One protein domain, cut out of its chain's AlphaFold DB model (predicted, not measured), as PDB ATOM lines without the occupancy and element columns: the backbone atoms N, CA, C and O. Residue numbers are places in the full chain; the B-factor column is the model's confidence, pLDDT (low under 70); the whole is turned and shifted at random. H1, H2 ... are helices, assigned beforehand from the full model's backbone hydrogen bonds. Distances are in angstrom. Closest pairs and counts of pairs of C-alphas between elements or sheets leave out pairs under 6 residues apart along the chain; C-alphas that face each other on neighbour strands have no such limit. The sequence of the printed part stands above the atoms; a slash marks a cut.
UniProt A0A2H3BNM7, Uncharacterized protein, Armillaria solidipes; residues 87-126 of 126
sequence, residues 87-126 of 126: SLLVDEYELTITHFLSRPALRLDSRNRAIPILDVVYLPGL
ATOM      1  N   SER A  87     207.231 195.911 122.638       81.06
ATOM      2  CA  SER A  87     206.474 195.103 121.687       81.06
ATOM      3  C   SER A  87     206.425 193.656 122.183       81.06
ATOM      4  O   SER A  87     207.382 193.143 122.759       81.06
ATOM      5  N   LEU A  88     205.266 193.023 122.013       82.06
ATOM      6  CA  LEU A  88     205.013 191.636 122.417       82.06
ATOM      7  C   LEU A  88     204.977 190.694 121.206       82.06
ATOM      8  O   LEU A  88     204.388 189.615 121.272       82.06
ATOM      9  N   LEU A  89     205.564 191.120 120.084       80.38
ATOM     10  CA  LEU A  89     205.650 190.308 118.878       80.38
ATOM     11  C   LEU A  89     206.427 189.010 119.135       80.38
ATOM     12  O   LEU A  89     207.268 188.916 120.033       80.38
ATOM     13  N   VAL A  90     206.133 187.998 118.316       68.38
ATOM     14  CA  VAL A  90     206.863 186.724 118.328       68.38
ATOM     15  C   VAL A  90     208.356 187.013 118.128       68.38
ATOM     16  O   VAL A  90     208.716 187.840 117.295       68.38
ATOM     17  N   ASP A  91     209.196 186.353 118.927       72.31
ATOM     18  CA  ASP A  91     210.657 186.524 119.004       72.31
ATOM     19  C   ASP A  91     211.167 187.796 119.722       72.31
ATOM     20  O   ASP A  91     212.379 188.016 119.799       72.31
ATOM     21  N   GLU A  92     210.291 188.592 120.354       80.62
ATOM     22  CA  GLU A  92     210.700 189.647 121.295       80.62
ATOM     23  C   GLU A  92     210.682 189.150 122.754       80.62
ATOM     24  O   GLU A  92     209.640 188.857 123.341       80.62
ATOM     25  N   TYR A  93     211.861 189.078 123.383       87.25
ATOM     26  CA  TYR A  93     212.027 188.552 124.750       87.25
ATOM     27  C   TYR A  93     212.300 189.626 125.805       87.25
ATOM     28  O   TYR A  93     212.592 189.292 126.956       87.25
ATOM     29  N   GLU A  94     212.224 190.907 125.441       88.25
ATOM     30  CA  GLU A  94     212.607 192.004 126.331       88.25
ATOM     31  C   GLU A  94     211.807 191.981 127.643       88.25
ATOM     32  O   GLU A  94     212.403 191.998 128.725       88.25
ATOM     33  N   LEU A  95     210.474 191.875 127.562       88.31
ATOM     34  CA  LEU A  95     209.620 191.809 128.750       88.31
ATOM     35  C   LEU A  95     209.948 190.574 129.597       88.31
ATOM     36  O   LEU A  95     210.117 190.687 130.809       88.31
ATOM     37  N   THR A  96     210.104 189.408 128.966       91.06
ATOM     38  CA  THR A  96     210.405 188.141 129.650       91.06
ATOM     39  C   THR A  96     211.730 188.201 130.411       91.06
ATOM     40  O   THR A  96     211.786 187.834 131.587       91.06
ATOM     41  N   ILE A  97     212.793 188.694 129.770       92.44
ATOM     42  CA  ILE A  97     214.125 188.826 130.376       92.44
ATOM     43  C   ILE A  97     214.085 189.839 131.522       92.44
ATOM     44  O   ILE A  97     214.556 189.551 132.624       92.44
ATOM     45  N   THR A  98     213.489 191.008 131.294       91.50
ATOM     46  CA  THR A  98     213.453 192.081 132.295       91.50
ATOM     47  C   THR A  98     212.594 191.681 133.497       91.50
ATOM     48  O   THR A  98     212.981 191.911 134.645       91.50
ATOM     49  N   HIS A  99     211.476 190.987 133.269       92.62
ATOM     50  CA  HIS A  99     210.642 190.426 134.330       92.62
ATOM     51  C   HIS A  99     211.388 189.352 135.129       92.62
ATOM     52  O   HIS A  99     211.359 189.367 136.360       92.62
ATOM     53  N   PHE A 100     212.122 188.456 134.456       94.19
ATOM     54  CA  PHE A 100     212.974 187.474 135.125       94.19
ATOM     55  C   PHE A 100     214.005 188.152 136.035       94.19
ATOM     56  O   PHE A 100     214.067 187.825 137.220       94.19
ATOM     57  N   LEU A 101     214.742 189.145 135.532       95.50
ATOM     58  CA  LEU A 101     215.748 189.890 136.303       95.50
ATOM     59  C   LEU A 101     215.147 190.736 137.438       95.50
ATOM     60  O   LEU A 101     215.839 191.042 138.408       95.50
ATOM     61  N   SER A 102     213.859 191.069 137.357       94.75
ATOM     62  CA  SER A 102     213.132 191.826 138.384       94.75
ATOM     63  C   SER A 102     212.601 190.959 139.531       94.75
ATOM     64  O   SER A 102     212.069 191.489 140.510       94.75
ATOM     65  N   ARG A 103     212.751 189.629 139.463       94.19
ATOM     66  CA  ARG A 103     212.305 188.721 140.532       94.19
ATOM     67  C   ARG A 103     213.044 189.013 141.848       94.19
ATOM     68  O   ARG A 103     214.255 189.238 141.815       94.19
ATOM     69  N   PRO A 104     212.380 188.914 143.019       92.06
ATOM     70  CA  PRO A 104     212.990 189.246 144.312       92.06
ATOM     71  C   PRO A 104     214.333 188.550 144.578       92.06
ATOM     72  O   PRO A 104     215.279 189.193 145.020       92.06
ATOM     73  N   ALA A 105     214.443 187.261 144.236       93.19
ATOM     74  CA  ALA A 105     215.674 186.489 144.417       93.19
ATOM     75  C   ALA A 105     216.857 187.034 143.597       93.19
ATOM     76  O   ALA A 105     217.989 187.011 144.063       93.19
ATOM     77  N   LEU A 106     216.592 187.543 142.390       94.88
ATOM     78  CA  LEU A 106     217.623 188.070 141.497       94.88
ATOM     79  C   LEU A 106     217.936 189.534 141.782       94.88
ATOM     80  O   LEU A 106     219.055 189.964 141.539       94.88
ATOM     81  N   ARG A 107     216.993 190.305 142.332       91.94
ATOM     82  CA  ARG A 107     217.237 191.694 142.754       91.94
ATOM     83  C   ARG A 107     218.243 191.811 143.899       91.94
ATOM     84  O   ARG A 107     218.878 192.849 144.035       91.94
ATOM     85  N   LEU A 108     218.359 190.772 144.725       92.19
ATOM     86  CA  LEU A 108     219.339 190.707 145.813       92.19
ATOM     87  C   LEU A 108     220.707 190.179 145.347       92.19
ATOM     88  O   LEU A 108     221.676 190.261 146.101       92.19
ATOM     89  N   ASP A 109     220.811 189.644 144.126       94.88
ATOM     90  CA  ASP A 109     222.089 189.195 143.574       94.88
ATOM     91  C   ASP A 109     222.931 190.411 143.170       94.88
ATOM     92  O   ASP A 109     222.592 191.141 142.244       94.88
ATOM     93  N   SER A 110     224.071 190.604 143.835       95.38
ATOM     94  CA  SER A 110     225.013 191.704 143.566       95.38
ATOM     95  C   SER A 110     225.527 191.793 142.116       95.38
ATOM     96  O   SER A 110     226.020 192.844 141.697       95.38
ATOM     97  N   ARG A 111     225.433 190.706 141.340       95.62
ATOM     98  CA  ARG A 111     225.806 190.674 139.917       95.62
ATOM     99  C   ARG A 111     224.698 191.222 139.025       95.62
ATOM    100  O   ARG A 111     224.979 191.671 137.915       95.62
ATOM    101  N   ASN A 112     223.454 191.181 139.493       96.06
ATOM    102  CA  ASN A 112     222.320 191.725 138.776       96.06
ATOM    103  C   ASN A 112     222.273 193.245 138.962       96.06
ATOM    104  O   ASN A 112     221.965 193.754 140.035       96.06
ATOM    105  N   ARG A 113     222.578 193.970 137.888       93.19
ATOM    106  CA  ARG A 113     222.487 195.438 137.830       93.19
ATOM    107  C   ARG A 113     221.325 195.910 136.960       93.19
ATOM    108  O   ARG A 113     221.331 197.046 136.495       93.19
ATOM    109  N   ALA A 114     220.360 195.031 136.695       92.88
ATOM    110  CA  ALA A 114     219.179 195.389 135.931       92.88
ATOM    111  C   ALA A 114     218.305 196.367 136.719       92.88
ATOM    112  O   ALA A 114     218.117 196.231 137.931       92.88
ATOM    113  N   ILE A 115     217.739 197.335 136.005       91.00
ATOM    114  CA  ILE A 115     216.719 198.222 136.555       91.00
ATOM    115  C   ILE A 115     215.444 197.383 136.736       91.00
ATOM    116  O   ILE A 115     214.991 196.769 135.766       91.00
ATOM    117  N   PRO A 116     214.875 197.303 137.951       91.81
ATOM    118  CA  PRO A 116     213.713 196.465 138.194       91.81
ATOM    119  C   PRO A 116     212.451 197.064 137.566       91.81
ATOM    120  O   PRO A 116     212.230 198.273 137.618       91.81
ATOM    121  N   ILE A 117     211.580 196.194 137.061       93.12
ATOM    122  CA  ILE A 117     210.211 196.548 136.688       93.12
ATOM    123  C   ILE A 117     209.433 196.870 137.963       93.12
ATOM    124  O   ILE A 117     209.410 196.076 138.909       93.12
ATOM    125  N   LEU A 118     208.805 198.044 137.980       90.81
ATOM    126  CA  LEU A 118     207.920 198.463 139.065       90.81
ATOM    127  C   LEU A 118     206.486 197.984 138.840       90.81
ATOM    128  O   LEU A 118     205.834 197.587 139.800       90.81
ATOM    129  N   ASP A 119     206.022 198.033 137.592       89.88
ATOM    130  CA  ASP A 119     204.683 197.622 137.177       89.88
ATOM    131  C   ASP A 119     204.659 197.295 135.671       89.88
ATOM    132  O   ASP A 119     205.543 197.737 134.930       89.88
ATOM    133  N   VAL A 120     203.660 196.531 135.222       90.62
ATOM    134  CA  VAL A 120     203.416 196.205 133.809       90.62
ATOM    135  C   VAL A 120     201.968 196.528 133.467       90.62
ATOM    136  O   VAL A 120     201.042 195.937 134.016       90.62
ATOM    137  N   VAL A 121     201.778 197.426 132.501       89.62
ATOM    138  CA  VAL A 121     200.455 197.821 132.014       89.62
ATOM    139  C   VAL A 121     200.275 197.319 130.585       89.62
ATOM    140  O   VAL A 121     201.075 197.633 129.705       89.62
ATOM    141  N   TYR A 122     199.207 196.560 130.347       88.81
ATOM    142  CA  TYR A 122     198.822 196.109 129.010       88.81
ATOM    143  C   TYR A 122     197.879 197.132 128.382       88.81
ATOM    144  O   TYR A 122     196.834 197.448 128.952       88.81
ATOM    145  N   LEU A 123     198.255 197.662 127.220       83.31
ATOM    146  CA  LEU A 123     197.416 198.611 126.497       83.31
ATOM    147  C   LEU A 123     196.225 197.880 125.855       83.31
ATOM    148  O   LEU A 123     196.410 196.810 125.276       83.31
ATOM    149  N   PRO A 124     195.002 198.425 125.938       75.75
ATOM    150  CA  PRO A 124     193.845 197.820 125.296       75.75
ATOM    151  C   PRO A 124     193.940 197.946 123.767       75.75
ATOM    152  O   PRO A 124     194.146 199.040 123.247       75.75
ATOM    153  N   GLY A 125     193.721 196.842 123.046       65.50
ATOM    154  CA  GLY A 125     193.612 196.843 121.578       65.50
ATOM    155  C   GLY A 125     194.931 196.738 120.803       65.50
ATOM    156  O   GLY A 125     194.918 196.953 119.591       65.50
ATOM    157  N   LEU A 126     196.029 196.399 121.485       57.94
ATOM    158  CA  LEU A 126     197.324 196.011 120.913       57.94
ATOM    159  C   LEU A 126     197.586 194.517 121.123       57.94
ATOM    160  O   LEU A 126     197.145 193.986 122.169       57.94
TER     161      LEU A 126
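What this domain is: This is residues 87 to 126 of the 126 residues of an uncharacterized protein of Armillaria solidipes (UniProt A0A2H3BNM7). There is little regular structure: an elongated, loose model in which two short helices, H1 and then H2, follow each other, and the long unnamed stretch of residues 108 to 126 folds back past them towards the end where the printed part began. Residues 89 to 94 stick out. The printed part has 40 residues, of which 12 are in these helices, with no named strand; the class is all helix. The radius of gyration of the C-alphas is 12.1 A, and the spans are 38 by 21 by 13 A.

Where its parts are: H1, residues 94 to 101, begins at C-alpha 94 (212.607, 192.004, 126.331) and is 10.7 A long from first to last C-alpha. H2, residues 104 to 107, is 5.1 A long and ends at C-alpha 107 (217.237, 191.694, 142.754).

How they stand to each other: A tight link of 2 residues joins H1 to H2. They are close but not clearly touching; their closest C-alphas, of Leu 101 and Arg 107, are 6.9 A apart. In H1 every O i to N i+4 pair is within hydrogen-bond range; H2 is too short for such a pair.

The domain as a whole: The C-alphas of Ser 110 and Gly 125, the two farthest apart, are 38.7 A apart. The printed part has no cut. Residues 90, 125 and 126 have pLDDT under 70.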